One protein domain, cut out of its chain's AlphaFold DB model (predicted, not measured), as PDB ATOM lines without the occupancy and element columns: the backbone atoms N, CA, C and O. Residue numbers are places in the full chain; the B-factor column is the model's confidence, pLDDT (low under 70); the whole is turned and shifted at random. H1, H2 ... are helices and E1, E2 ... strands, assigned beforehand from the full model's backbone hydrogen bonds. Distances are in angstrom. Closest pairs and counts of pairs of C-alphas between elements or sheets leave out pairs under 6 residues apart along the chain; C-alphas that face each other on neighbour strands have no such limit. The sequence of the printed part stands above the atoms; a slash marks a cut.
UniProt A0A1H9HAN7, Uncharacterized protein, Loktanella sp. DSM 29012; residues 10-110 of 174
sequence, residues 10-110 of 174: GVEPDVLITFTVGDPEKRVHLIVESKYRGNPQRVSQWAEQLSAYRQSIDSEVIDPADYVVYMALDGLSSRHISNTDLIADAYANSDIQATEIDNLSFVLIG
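AT A GLANCE: This is residues 10 to 110 of the 174 residues of an uncharacterized protein of Loktanella sp. DSM 29012 (UniProt A0A1H9HAN7). A strongly twisted wall of four strands has the long helix H1 packed near its inner strands E2 and E3, while H2 covers the edge strand E4 and short H3 sits by H1. The turn of the E1-E2 hairpin and the loop of residues 77 to 81 lie at opposite ends of the long axis. The printed part has 101 residues with E1, E2, H1, E3, H2, H3, E4 along the chain; the sheet, E1, E2, E3, E4, is mixed, and the class is mixed, helices and strands. It is compact, with a radius of gyration of the C-alphas of 13.7 A, yet elongated, spanning 42 by 27 by 22 A.

HOW THE PARTS SIT: E1, residues 15 to 21, and E2, residues 26 to 34, form an antiparallel hairpin, N 17 to O 30 being 2.9 A. E3, residues 67 to 73, is parallel to E2, with N 31 to O 69 at 2.8 A, and to E4, residues 104 to 109, with N 70 to O 105 at 2.8 A. H1, residues 43 to 58, only grazes the sheet with residues 45 to 53. H2, residues 83 to 92, lies over E4 at a height over the sheet of 9.7 A; the closest C-alphas, of Ile 87 and Phe 106, are 6.5 A apart. H1 touches H3, residues 94 to 97, with its residues 44 to 51 alone, closest at the C-alphas of Ala 47 and Ile 96, 4.8 A. H1 and H2 only just touch, with 3 pairs of C-alphas within 8 A, by residue 43 of H1 alone; the closest are Val 43 and Ala 90, 5.7 A. E2, H1, E3 and E3, H2, H3, E4 are strand-helix-strand units, parallel neighbour strands joined through helices, with right-handed crossovers. Every O i to N i+4 pair in H1 and H2 is within hydrogen-bond range; H3 is too short for one.

IN THESE COORDINATES: E1 begins at C-alpha 15 (27.446, -51.159, 44.155), and E4 ends at C-alpha 109 (38.090, -48.693, 54.399). E2 is 25.4 A long, H1 22.3 A, E1 19.0 A, E3 18.8 A, E4 16.5 A, H2 14.2 A and H3 4.9 A.

THE WHOLE: The C-alphas of Pro 24 and Arg 79 are farthest apart, 42.8 A. The printed part has no cut and no long link. The pLDDT is under 70 at residue 10 and residues 77 to 81.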
ATOM      1  N   GLY A  10      29.173 -44.449  30.996       58.59
ATOM      2  CA  GLY A  10      29.977 -44.015  32.134       58.59
ATOM      3  C   GLY A  10      30.480 -45.226  32.918       58.59
ATOM      4  O   GLY A  10      29.925 -46.321  32.814       58.59
ATOM      5  N   VAL A  11      31.565 -45.061  33.667       76.50
ATOM      6  CA  VAL A  11      32.031 -46.145  34.534       76.50
ATOM      7  C   VAL A  11      30.985 -46.350  35.625       76.50
ATOM      8  O   VAL A  11      30.630 -45.406  36.324       76.50
ATOM      9  N   GLU A  12      30.453 -47.565  35.732       83.25
ATOM     10  CA  GLU A  12      29.492 -47.936  36.771       83.25
ATOM     11  C   GLU A  12      30.245 -48.218  38.085       83.25
ATOM     12  O   GLU A  12      31.361 -48.753  38.040       83.25
ATOM     13  N   PRO A  13      29.707 -47.825  39.251       87.56
ATOM     14  CA  PRO A  13      30.224 -48.298  40.533       87.56
ATOM     15  C   PRO A  13      29.941 -49.790  40.732       87.56
ATOM     16  O   PRO A  13      28.977 -50.318  40.184       87.56
ATOM     17  N   ASP A  14      30.735 -50.464  41.567       92.06
ATOM     18  CA  ASP A  14      30.485 -51.874  41.899       92.06
ATOM     19  C   ASP A  14      29.114 -52.065  42.564       92.06
ATOM     20  O   ASP A  14      28.417 -53.050  42.309       92.06
ATOM     21  N   VAL A  15      28.734 -51.136  43.451       93.81
ATOM     22  CA  VAL A  15      27.446 -51.159  44.155       93.81
ATOM     23  C   VAL A  15      26.950 -49.734  44.408       93.81
ATOM     24  O   VAL A  15      27.710 -48.866  44.839       93.81
ATOM     25  N   LEU A  16      25.647 -49.517  44.226       95.19
ATOM     26  CA  LEU A  16      24.914 -48.375  44.770       95.19
ATOM     27  C   LEU A  16      23.902 -48.879  45.804       95.19
ATOM     28  O   LEU A  16      23.077 -49.739  45.501       95.19
ATOM     29  N   ILE A  17      23.951 -48.334  47.019       96.38
ATOM     30  CA  ILE A  17      23.019 -48.652  48.105       96.38
ATOM     31  C   ILE A  17      22.261 -47.382  48.483       96.38
ATOM     32  O   ILE A  17      22.864 -46.348  48.766       96.38
ATOM     33  N   THR A  18      20.934 -47.470  48.525       96.25
ATOM     34  CA  THR A  18      20.048 -46.358  48.882       96.25
ATOM     35  C   THR A  18      19.298 -46.685  50.162       96.25
ATOM     36  O   THR A  18      18.665 -47.739  50.253       96.25
ATOM     37  N   PHE A  19      19.336 -45.792  51.141       95.69
ATOM     38  CA  PHE A  19      18.609 -45.963  52.396       95.69
ATOM     39  C   PHE A  19      18.289 -44.606  53.022       95.69
ATOM     40  O   PHE A  19      18.762 -43.566  52.562       95.69
ATOM     41  N   THR A  20      17.464 -44.607  54.062       96.69
ATOM     42  CA  THR A  20      17.090 -43.397  54.791       96.69
ATOM     43  C   THR A  20      17.413 -43.541  56.272       96.69
ATOM     44  O   THR A  20      17.385 -44.641  56.828       96.69
ATOM     45  N   VAL A  21      17.805 -42.435  56.905       94.31
ATOM     46  CA  VAL A  21      18.206 -42.390  58.318       94.31
ATOM     47  C   VAL A  21      17.691 -41.126  59.001       94.31
ATOM     48  O   VAL A  21      17.549 -40.085  58.367       94.31
ATOM     49  N   GLY A  22      17.493 -41.204  60.319       92.62
ATOM     50  CA  GLY A  22      17.183 -40.052  61.171       92.62
ATOM     51  C   GLY A  22      15.703 -39.666  61.252       92.62
ATOM     52  O   GLY A  22      14.843 -40.269  60.615       92.62
ATOM     53  N   ASP A  23      15.440 -38.654  62.083       90.19
ATOM     54  CA  ASP A  23      14.153 -37.969  62.249       90.19
ATOM     55  C   ASP A  23      14.436 -36.453  62.428       90.19
ATOM     56  O   ASP A  23      14.975 -36.062  63.469       90.19
ATOM     57  N   PRO A  24      14.201 -35.589  61.415       91.38
ATOM     58  CA  PRO A  24      13.527 -35.889  60.153       91.38
ATOM     59  C   PRO A  24      14.339 -36.826  59.251       91.38
ATOM     60  O   PRO A  24      15.570 -36.845  59.298       91.38
ATOM     61  N   GLU A  25      13.623 -37.576  58.416       95.94
ATOM     62  CA  GLU A  25      14.191 -38.558  57.493       95.94
ATOM     63  C   GLU A  25      15.152 -37.902  56.490       95.94
ATOM     64  O   GLU A  25      14.835 -36.878  55.875       95.94
ATOM     65  N   LYS A  26      16.336 -38.500  56.335       96.75
ATOM     66  CA  LYS A  26      17.380 -38.092  55.392       96.75
ATOM     67  C   LYS A  26      17.756 -39.241  54.479       96.75
ATOM     68  O   LYS A  26      18.113 -40.317  54.960       96.75
ATOM     69  N   ARG A  27      17.712 -39.013  53.166       97.19
ATOM     70  CA  ARG A  27      18.118 -40.002  52.166       97.19
ATOM     71  C   ARG A  27      19.628 -40.006  51.997       97.19
ATOM     72  O   ARG A  27      20.242 -38.963  51.779       97.19
ATOM     73  N   VAL A  28      20.209 -41.196  52.054       98.00
ATOM     74  CA  VAL A  28      21.641 -41.431  51.896       98.00
ATOM     75  C   VAL A  28      21.864 -42.370  50.722       98.00
ATOM     76  O   VAL A  28      21.275 -43.451  50.652       98.00
ATOM     77  N   HIS A  29      22.738 -41.957  49.811       98.06
ATOM     78  CA  HIS A  29      23.268 -42.810  48.755       98.06
ATOM     79  C   HIS A  29      24.706 -43.187  49.084       98.06
ATOM     80  O   HIS A  29      25.561 -42.321  49.267       98.06
ATOM     81  N   LEU A  30      24.966 -44.487  49.157       97.75
ATOM     82  CA  LEU A  30      26.291 -45.051  49.356       97.75
ATOM     83  C   LEU A  30      26.759 -45.686  48.045       97.75
ATOM     84  O   LEU A  30      26.215 -46.699  47.607       97.75
ATOM     85  N   ILE A  31      27.768 -45.079  47.432       97.19
ATOM     86  CA  ILE A  31      28.440 -45.566  46.228       97.19
ATOM     87  C   ILE A  31      29.674 -46.335  46.684       97.19
ATOM     88  O   ILE A  31      30.491 -45.786  47.419       97.19
ATOM     89  N   VAL A  32      29.814 -47.590  46.270       95.88
ATOM     90  CA  VAL A  32      30.932 -48.448  46.673       95.88
ATOM     91  C   VAL A  32      31.771 -48.815  45.459       95.88
ATOM     92  O   VAL A  32      31.242 -49.277  44.451       95.88
ATOM     93  N   GLU A  33      33.083 -48.655  45.595       94.75
ATOM     94  CA  GLU A  33      34.084 -49.151  44.651       94.75
ATOM     95  C   GLU A  33      35.097 -50.001  45.409       94.75
ATOM     96  O   GLU A  33      35.763 -49.532  46.339       94.75
ATOM     97  N   SER A  34      35.249 -51.253  45.000       92.56
ATOM     98  CA  SER A  34      36.108 -52.215  45.671       92.56
ATOM     99  C   SER A  34      37.324 -52.571  44.827       92.56
ATOM    100  O   SER A  34      37.274 -52.699  43.604       92.56
ATOM    101  N   LYS A  35      38.464 -52.761  45.487       90.62
ATOM    102  CA  LYS A  35      39.673 -53.288  44.855       90.62
ATOM    103  C   LYS A  35      40.110 -54.566  45.549       90.62
ATOM    104  O   LYS A  35      39.987 -54.739  46.755       90.62
ATOM    105  N   TYR A  36      40.669 -55.477  44.763       82.25
ATOM    106  CA  TYR A  36      41.184 -56.751  45.249       82.25
ATOM    107  C   TYR A  36      42.644 -56.937  44.828       82.25
ATOM    108  O   TYR A  36      43.050 -56.477  43.758       82.25
ATOM    109  N   ARG A  37      43.437 -57.628  45.662       74.75
ATOM    110  CA  ARG A  37      44.846 -58.012  45.401       74.75
ATOM    111  C   ARG A  37      45.782 -56.856  45.042       74.75
ATOM    112  O   ARG A  37      46.637 -56.984  44.171       74.75
ATOM    113  N   GLY A  38      45.653 -55.739  45.748       70.50
ATOM    114  CA  GLY A  38      46.585 -54.623  45.622       70.50
ATOM    115  C   GLY A  38      46.447 -53.807  44.335       70.50
ATOM    116  O   GLY A  38      47.359 -53.062  43.970       70.50
ATOM    117  N   ASN A  39      45.311 -53.931  43.645       83.81
ATOM    118  CA  ASN A  39      44.929 -52.970  42.619       83.81
ATOM    119  C   ASN A  39      44.673 -51.608  43.278       83.81
ATOM    120  O   ASN A  39      43.881 -51.552  44.216       83.81
ATOM    121  N   PRO A  40      45.320 -50.520  42.827       87.19
ATOM    122  CA  PRO A  40      45.179 -49.232  43.481       87.19
ATOM    123  C   PRO A  40      43.818 -48.597  43.186       87.19
ATOM    124  O   PRO A  40      43.273 -48.740  42.085       87.19
ATOM    125  N   GLN A  41      43.314 -47.839  44.153       90.50
ATOM    126  CA  GLN A  41      42.243 -46.876  43.922       90.50
ATOM    127  C   GLN A  41      42.709 -45.766  42.969       90.50
ATOM    128  O   GLN A  41      43.892 -45.417  42.931       90.50
ATOM    129  N   ARG A  42      41.784 -45.220  42.173       89.75
ATOM    130  CA  ARG A  42      42.076 -44.165  41.191       89.75
ATOM    131  C   ARG A  42      41.011 -43.082  41.243       89.75
ATOM    132  O   ARG A  42      39.877 -43.323  40.845       89.75
ATOM    133  N   VAL A  43      41.413 -41.873  41.625       92.25
ATOM    134  CA  VAL A  43      40.520 -40.703  41.696       92.25
ATOM    135  C   VAL A  43      39.858 -40.399  40.348       92.25
ATOM    136  O   VAL A  43      38.693 -40.030  40.313       92.25
ATOM    137  N   SER A  44      40.551 -40.626  39.227       91.25
ATOM    138  CA  SER A  44      39.952 -40.451  37.896       91.25
ATOM    139  C   SER A  44      38.763 -41.389  37.659       91.25
ATOM    140  O   SER A  44      37.765 -40.981  37.081       91.25
ATOM    141  N   GLN A  45      38.835 -42.632  38.151       91.69
ATOM    142  CA  GLN A  45      37.722 -43.578  38.065       91.69
ATOM    143  C   GLN A  45      36.561 -43.129  38.962       91.69
ATOM    144  O   GLN A  45      35.403 -43.232  38.569       91.69
ATOM    145  N   TRP A  46      36.868 -42.592  40.147       94.94
ATOM    146  CA  TRP A  46      35.855 -42.046  41.049       94.94
ATOM    147  C   TRP A  46      35.110 -40.879  40.391       94.94
ATOM    148  O   TRP A  46      33.887 -40.822  40.460       94.94
ATOM    149  N   ALA A  47      35.825 -39.989  39.694       94.94
ATOM    150  CA  ALA A  47      35.228 -38.888  38.942       94.94
ATOM    151  C   ALA A  47      34.280 -39.380  37.837       94.94
ATOM    152  O   ALA A  47      33.159 -38.886  37.715       94.94
ATOM    153  N   GLU A  48      34.696 -40.389  37.068       94.06
ATOM    154  CA  GLU A  48      33.868 -40.996  36.019       94.06
ATOM    155  C   GLU A  48      32.581 -41.614  36.594       94.06
ATOM    156  O   GLU A  48      31.498 -41.412  36.039       94.06
ATOM    157  N   GLN A  49      32.676 -42.305  37.732       95.44
ATOM    158  CA  GLN A  49      31.529 -42.910  38.418       95.44
ATOM    159  C   GLN A  49      30.594 -41.866  39.035       95.44
ATOM    160  O   GLN A  49      29.375 -41.981  38.913       95.44
ATOM    161  N   LEU A  50      31.139 -40.819  39.658       96.25
ATOM    162  CA  LEU A  50      30.345 -39.713  40.198       96.25
ATOM    163  C   LEU A  50      29.643 -38.930  39.080       96.25
ATOM    164  O   LEU A  50      28.493 -38.530  39.244       96.25
ATOM    165  N   SER A  51      30.280 -38.776  37.916       94.25
ATOM    166  CA  SER A  51      29.639 -38.186  36.737       94.25
ATOM    167  C   SER A  51      28.476 -39.046  36.235       94.25
ATOM    168  O   SER A  51      27.395 -38.518  35.967       94.25
ATOM    169  N   ALA A  52      28.650 -40.369  36.162       91.44
ATOM    170  CA  ALA A  52      27.578 -41.293  35.784       91.44
ATOM    171  C   ALA A  52      26.415 -41.277  36.795       91.44
ATOM    172  O   ALA A  52      25.241 -41.264  36.414       91.44
ATOM    173  N   TYR A  53      26.735 -41.210  38.088       94.12
ATOM    174  CA  TYR A  53      25.756 -41.039  39.155       94.12
ATOM    175  C   TYR A  53      24.974 -39.727  39.004       94.12
ATOM    176  O   TYR A  53      23.744 -39.744  39.014       94.12
ATOM    177  N   ARG A  54      25.662 -38.599  38.776       93.94
ATOM    178  CA  ARG A  54      25.015 -37.297  38.561       93.94
ATOM    179  C   ARG A  54      24.080 -37.318  37.351       93.94
ATOM    180  O   ARG A  54      22.938 -36.885  37.461       93.94
ATOM    181  N   GLN A  55      24.519 -37.906  36.239       91.56
ATOM    182  CA  GLN A  55      23.682 -38.078  35.044       91.56
ATOM    183  C   GLN A  55      22.427 -38.914  35.321       91.56
ATOM    184  O   GLN A  55      21.381 -38.662  34.726       91.56
ATOM    185  N   SER A  56      22.516 -39.893  36.224       91.50
ATOM    186  CA  SER A  56      21.371 -40.720  36.620       91.50
ATOM    187  C   SER A  56      20.341 -39.925  37.428       91.50
ATOM    188  O   SER A  56      19.146 -40.168  37.272       91.50
ATOM    189  N   ILE A  57      20.782 -38.951  38.236       92.81
ATOM    190  CA  ILE A  57      19.888 -37.988  38.901       92.81
ATOM    191  C   ILE A  57      19.251 -37.059  37.866       92.81
ATOM    192  O   ILE A  57      18.034 -36.911  37.843       92.81
ATOM    193  N   ASP A  58      20.059 -36.458  36.987       91.38
ATOM    194  CA  ASP A  58      19.571 -35.488  35.996       91.38
ATOM    195  C   ASP A  58      18.597 -36.124  34.986       91.38
ATOM    196  O   ASP A  58      17.737 -35.444  34.432       91.38
ATOM    197  N   SER A  59      18.723 -37.434  34.760       91.12
ATOM    198  CA  SER A  59      17.827 -38.224  33.907       91.12
ATOM    199  C   SER A  59      16.652 -38.849  34.669       91.12
ATOM    200  O   SER A  59      15.944 -39.675  34.094       91.12
ATOM    201  N   GLU A  60      16.467 -38.507  35.949       91.38
ATOM    202  CA  GLU A  60      15.386 -39.001  36.821       91.38
ATOM    203  C   GLU A  60      15.336 -40.538  36.956       91.38
ATOM    204  O   GLU A  60      14.295 -41.126  37.246       91.38
ATOM    205  N   VAL A  61      16.470 -41.220  36.755       90.19
ATOM    206  CA  VAL A  61      16.591 -42.676  36.959       90.19
ATOM    207  C   VAL A  61      16.657 -42.999  38.452       90.19
ATOM    208  O   VAL A  61      16.142 -44.026  38.895       90.19
ATOM    209  N   ILE A  62      17.298 -42.120  39.221       90.19
ATOM    210  CA  ILE A  62      17.378 -42.177  40.678       90.19
ATOM    211  C   ILE A  62      16.980 -40.821  41.255       90.19
ATOM    212  O   ILE A  62      17.359 -39.776  40.728       90.19
ATOM    213  N   ASP A  63      16.243 -40.829  42.361       93.62
ATOM    214  CA  ASP A  63      15.934 -39.590  43.066       93.62
ATOM    215  C   ASP A  63      17.206 -38.982  43.700       93.62
ATOM    216  O   ASP A  63      18.110 -39.723  44.089       93.62
ATOM    217  N   PRO A  64      17.283 -37.658  43.917       94.81
ATOM    218  CA  PRO A  64      18.401 -37.059  44.645       94.81
ATOM    219  C   PRO A  64      18.431 -37.493  46.122       94.81
ATOM    220  O   PRO A  64      17.388 -37.724  46.745       94.81
ATOM    221  N   ALA A  65      19.637 -37.560  46.689       96.62
ATOM    222  CA  ALA A  65      19.882 -37.832  48.106       96.62
ATOM    223  C   ALA A  65      20.219 -36.556  48.885       96.62
ATOM    224  O   ALA A  65      20.770 -35.612  48.322       96.62
ATOM    225  N   ASP A  66      19.946 -36.551  50.192       97.38
ATOM    226  CA  ASP A  66      20.437 -35.504  51.094       97.38
ATOM    227  C   ASP A  66      21.953 -35.619  51.311       97.38
ATOM    228  O   ASP A  66      22.626 -34.603  51.479       97.38
ATOM    229  N   TYR A  67      22.483 -36.849  51.328       97.50
ATOM    230  CA  TYR A  67      23.904 -37.141  51.518       97.50
ATOM    231  C   TYR A  67      24.391 -38.203  50.539       97.50
ATOM    232  O   TYR A  67      23.728 -39.224  50.330       97.50
ATOM    233  N   VAL A  68      25.594 -37.998  50.006       98.00
ATOM    234  CA  VAL A  68      26.273 -38.972  49.150       98.00
ATOM    235  C   VAL A  68      27.578 -39.381  49.809       98.00
ATOM    236  O   VAL A  68      28.416 -38.545  50.145       98.00
ATOM    237  N   VAL A  69      27.766 -40.681  49.997       97.81
ATOM    238  CA  VAL A  69      29.003 -41.248  50.525       97.81
ATOM    239  C   VAL A  69      29.631 -42.106  49.442       97.81
ATOM    240  O   VAL A  69      29.028 -43.073  48.986       97.81
ATOM    241  N   TYR A  70      30.848 -41.765  49.043       97.50
ATOM    242  CA  TYR A  70      31.668 -42.586  48.170       97.50
ATOM    243  C   TYR A  70      32.642 -43.402  49.026       97.50
ATOM    244  O   TYR A  70      33.551 -42.862  49.661       97.50
ATOM    245  N   MET A  71      32.430 -44.712  49.072       95.94
ATOM    246  CA  MET A  71      33.202 -45.664  49.857       95.94
ATOM    247  C   MET A  71      34.145 -46.452  48.952       95.94
ATOM    248  O   MET A  71      33.725 -47.330  48.199       95.94
ATOM    249  N   ALA A  72      35.437 -46.178  49.081       93.75
ATOM    250  CA  ALA A  72      36.478 -46.961  48.436       93.75
ATOM    251  C   ALA A  72      36.969 -48.063  49.387       93.75
ATOM    252  O   ALA A  72      37.521 -47.793  50.461       93.75
ATOM    253  N   LEU A  73      36.744 -49.312  48.983       91.75
ATOM    254  CA  LEU A  73      37.053 -50.514  49.747       91.75
ATOM    255  C   LEU A  73      38.349 -51.159  49.241       91.75
ATOM    256  O   LEU A  73      38.423 -51.655  48.117       91.75
ATOM    257  N   ASP A  74      39.369 -51.152  50.097       88.69
ATOM    258  CA  ASP A  74      40.751 -51.563  49.826       88.69
ATOM    259  C   ASP A  74      41.382 -50.812  48.628       88.69
ATOM    260  O   ASP A  74      40.896 -49.768  48.193       88.69
ATOM    261  N   GLY A  75      42.527 -51.285  48.131       81.75
ATOM    262  CA  GLY A  75      43.281 -50.665  47.041       81.75
ATOM    263  C   GLY A  75      44.207 -49.540  47.493       81.75
ATOM    264  O   GLY A  75      44.610 -48.693  46.698       81.75
ATOM    265  N   LEU A  76      44.583 -49.554  48.771       73.69
ATOM    266  CA  LEU A  76      45.504 -48.597  49.393       73.69
ATOM    267  C   LEU A  76      46.962 -49.097  49.368       73.69
ATOM    268  O   LEU A  76      47.847 -48.537  50.005       73.69
ATOM    269  N   SER A  77      47.232 -50.186  48.644       57.31
ATOM    270  CA  SER A  77      48.441 -51.010  48.774       57.31
ATOM    271  C   SER A  77      49.740 -50.397  48.245       57.31
ATOM    272  O   SER A  77      50.763 -51.084  48.213       57.31
ATOM    273  N   SER A  78      49.756 -49.130  47.831       52.81
ATOM    274  CA  SER A  78      51.017 -48.466  47.508       52.81
ATOM    275  C   SER A  78      51.561 -47.792  48.767       52.81
ATOM    276  O   SER A  78      50.917 -46.921  49.339       52.81
ATOM    277  N   ARG A  79      52.767 -48.186  49.195       52.38
ATOM    278  CA  ARG A  79      53.520 -47.656  50.356       52.38
ATOM    279  C   ARG A  79      53.787 -46.132  50.334       52.38
ATOM    280  O   ARG A  79      54.593 -45.655  51.125       52.38
ATOM    281  N   HIS A  80      53.169 -45.379  49.427       52.81
ATOM    282  CA  HIS A  80      53.522 -43.999  49.103       52.81
ATOM    283  C   HIS A  80      52.357 -43.009  49.142       52.81
ATOM    284  O   HIS A  80      52.624 -41.818  49.051       52.81
ATOM    285  N   ILE A  81      51.108 -43.461  49.293       64.69
ATOM    286  CA  ILE A  81      49.947 -42.566  49.369       64.69
ATOM    287  C   ILE A  81      49.195 -42.886  50.654       64.69
ATOM    288  O   ILE A  81      48.748 -44.017  50.849       64.69
ATOM    289  N   SER A  82      49.105 -41.910  51.556       75.31
ATOM    290  CA  SER A  82      48.283 -42.062  52.755       75.31
ATOM    291  C   SER A  82      46.798 -41.935  52.394       75.31
ATOM    292  O   SER A  82      46.440 -41.275  51.420       75.31
ATOM    293  N   ASN A  83      45.910 -42.535  53.193       79.38
ATOM    294  CA  ASN A  83      44.457 -42.383  53.014       79.38
ATOM    295  C   ASN A  83      44.043 -40.905  52.962       79.38
ATOM    296  O   ASN A  83      43.162 -40.523  52.196       79.38
ATOM    297  N   THR A  84      44.705 -40.079  53.768       82.81
ATOM    298  CA  THR A  84      44.508 -38.632  53.807       82.81
ATOM    299  C   THR A  84      44.889 -37.953  52.498       82.81
ATOM    300  O   THR A  84      44.144 -37.086  52.059       82.81
ATOM    301  N   ASP A  85      45.979 -38.372  51.851       87.25
ATOM    302  CA  ASP A  85      46.400 -37.794  50.569       87.25
ATOM    303  C   ASP A  85      45.411 -38.159  49.461       87.25
ATOM    304  O   ASP A  85      44.988 -37.292  48.712       87.25
ATOM    305  N   LEU A  86      44.960 -39.415  49.404       88.50
ATOM    306  CA  LEU A  86      44.013 -39.848  48.374       88.50
ATOM    307  C   LEU A  86      42.642 -39.162  48.512       88.50
ATOM    308  O   LEU A  86      42.017 -38.813  47.512       88.50
ATOM    309  N   ILE A  87      42.174 -38.946  49.746       91.69
ATOM    310  CA  ILE A  87      40.950 -38.174  50.008       91.69
ATOM    311  C   ILE A  87      41.158 -36.697  49.659       91.69
ATOM    312  O   ILE A  87      40.277 -36.086  49.056       91.69
ATOM    313  N   ALA A  88      42.309 -36.117  50.011       92.06
ATOM    314  CA  ALA A  88      42.632 -34.739  49.653       92.06
ATOM    315  C   ALA A  88      42.679 -34.555  48.129       92.06
ATOM    316  O   ALA A  88      42.090 -33.604  47.617       92.06
ATOM    317  N   ASP A  89      43.290 -35.497  47.410       92.69
ATOM    318  CA  ASP A  89      43.316 -35.535  45.949       92.69
ATOM    319  C   ASP A  89      41.901 -35.620  45.372       92.69
ATOM    320  O   ASP A  89      41.592 -34.913  44.414       92.69
ATOM    321  N   ALA A  90      41.018 -36.433  45.960       94.19
ATOM    322  CA  ALA A  90      39.627 -36.533  45.527       94.19
ATOM    323  C   ALA A  90      38.860 -35.216  45.709       94.19
ATOM    324  O   ALA A  90      38.188 -34.763  44.783       94.19
ATOM    325  N   TYR A  91      39.006 -34.553  46.858       94.94
ATOM    326  CA  TYR A  91      38.392 -33.242  47.073       94.94
ATOM    327  C   TYR A  91      38.998 -32.145  46.186       94.94
ATOM    328  O   TYR A  91      38.280 -31.235  45.781       94.94
ATOM    329  N   ALA A  92      40.285 -32.220  45.850       95.62
ATOM    330  CA  ALA A  92      40.947 -31.247  44.978       95.62
ATOM    331  C   ALA A  92      40.737 -31.512  43.473       95.62
ATOM    332  O   ALA A  92      41.074 -30.662  42.647       95.62
ATOM    333  N   ASN A  93      40.206 -32.677  43.094       96.50
ATOM    334  CA  ASN A  93      40.067 -33.077  41.698       96.50
ATOM    335  C   ASN A  93      38.961 -32.285  40.978       96.50
ATOM    336  O   ASN A  93      37.796 -32.328  41.368       96.50
ATOM    337  N   SER A  94      39.311 -31.602  39.883       95.94
ATOM    338  CA  SER A  94      38.385 -30.745  39.127       95.94
ATOM    339  C   SER A  94      37.212 -31.496  38.504       95.94
ATOM    340  O   SER A  94      36.125 -30.936  38.417       95.94
ATOM    341  N   ASP A  95      37.417 -32.743  38.081       94.56
ATOM    342  CA  ASP A  95      36.372 -33.536  37.431       94.56
ATOM    343  C   ASP A  95      35.333 -33.994  38.459       94.56
ATOM    344  O   ASP A  95      34.141 -33.989  38.169       94.56
ATOM    345  N   ILE A  96      35.768 -34.298  39.690       95.62
ATOM    346  CA  ILE A  96      34.871 -34.539  40.829       95.62
ATOM    347  C   ILE A  96      34.101 -33.263  41.177       95.62
ATOM    348  O   ILE A  96      32.881 -33.314  41.315       95.62
ATOM    349  N   GLN A  97      34.774 -32.112  41.273       95.50
ATOM    350  CA  GLN A  97      34.104 -30.837  41.570       95.50
ATOM    351  C   GLN A  97      33.065 -30.462  40.502       95.50
ATOM    352  O   GLN A  97      31.986 -29.978  40.834       95.50
ATOM    353  N   ALA A  98      33.343 -30.759  39.230       93.50
ATOM    354  CA  ALA A  98      32.426 -30.517  38.118       93.50
ATOM    355  C   ALA A  98      31.153 -31.383  38.157       93.50
ATOM    356  O   ALA A  98      30.223 -31.115  37.399       93.50
ATOM    357  N   THR A  99      31.089 -32.414  39.010       92.69
ATOM    358  CA  THR A  99      29.856 -33.197  39.195       92.69
ATOM    359  C   THR A  99      28.790 -32.461  40.002       92.69
ATOM    360  O   THR A  99      27.635 -32.875  39.959       92.69
ATOM    361  N   GLU A 100      29.157 -31.395  40.729       93.62
ATOM    362  CA  GLU A 100      28.233 -30.577  41.532       93.62
ATOM    363  C   GLU A 100      27.320 -31.431  42.437       93.62
ATOM    364  O   GLU A 100      26.107 -31.229  42.533       93.62
ATOM    365  N   ILE A 101      27.901 -32.459  43.066       94.62
ATOM    366  CA  ILE A 101      27.202 -33.310  44.031       94.62
ATOM    367  C   ILE A 101      27.304 -32.661  45.410       94.62
ATOM    368  O   ILE A 101      28.373 -32.628  46.025       94.62
ATOM    369  N   ASP A 102      26.167 -32.189  45.911       92.56
ATOM    370  CA  ASP A 102      26.060 -31.645  47.260       92.56
ATOM    371  C   ASP A 102      26.271 -32.733  48.325       92.56
ATOM    372  O   ASP A 102      25.897 -33.895  48.154       92.56
ATOM    373  N   ASN A 103      26.855 -32.339  49.461       95.19
ATOM    374  CA  ASN A 103      27.060 -33.200  50.633       95.19
ATOM    375  C   ASN A 103      27.798 -34.523  50.335       95.19
ATOM    376  O   ASN A 103      27.520 -35.555  50.954       95.19
ATOM    377  N   LEU A 104      28.758 -34.485  49.404       97.50
ATOM    378  CA  LEU A 104      29.615 -35.615  49.059       97.50
ATOM    379  C   LEU A 104      30.723 -35.834  50.100       97.50
ATOM    380  O   LEU A 104      31.516 -34.940  50.406       97.50
ATOM    381  N   SER A 105      30.818 -37.061  50.608       97.19
ATOM    382  CA  SER A 105      31.886 -37.502  51.508       97.19
ATOM    383  C   SER A 105      32.631 -38.710  50.958       97.19
ATOM    384  O   SER A 105      32.008 -39.633  50.438       97.19
ATOM    385  N   PHE A 106      33.952 -38.739  51.126       95.94
ATOM    386  CA  PHE A 106      34.781 -39.895  50.779       95.94
ATOM    387  C   PHE A 106      35.174 -40.673  52.028       95.94
ATOM    388  O   PHE A 106      35.628 -40.096  53.018       95.94
ATOM    389  N   VAL A 107      35.043 -41.995  51.967       92.94
ATOM    390  CA  VAL A 107      35.478 -42.900  53.029       92.94
ATOM    391  C   VAL A 107      36.356 -43.987  52.426       92.94
ATOM    392  O   VAL A 107      35.993 -44.624  51.441       92.94
ATOM    393  N   LEU A 108      37.515 -44.211  53.043       91.12
ATOM    394  CA  LEU A 108      38.434 -45.288  52.694       91.12
ATOM    395  C   LEU A 108      38.420 -46.329  53.804       91.12
ATOM    396  O   LEU A 108      38.750 -46.009  54.948       91.12
ATOM    397  N   ILE A 109      38.076 -47.565  53.462       89.19
ATOM    398  CA  ILE A 109      38.090 -48.693  54.399       89.19
ATOM    399  C   ILE A 109      38.857 -49.865  53.799       89.19
ATOM    400  O   ILE A 109      38.829 -50.074  52.591       89.19
ATOM    401  N   GLY A 110      39.550 -50.650  54.620       89.19
ATOM    402  CA  GLY A 110      40.126 -51.918  54.178       89.19
ATOM    403  C   GLY A 110      39.138 -53.076  54.322       89.19
ATOM    404  O   GLY A 110      38.223 -53.029  55.143       89.19
TER     405      GLY A 110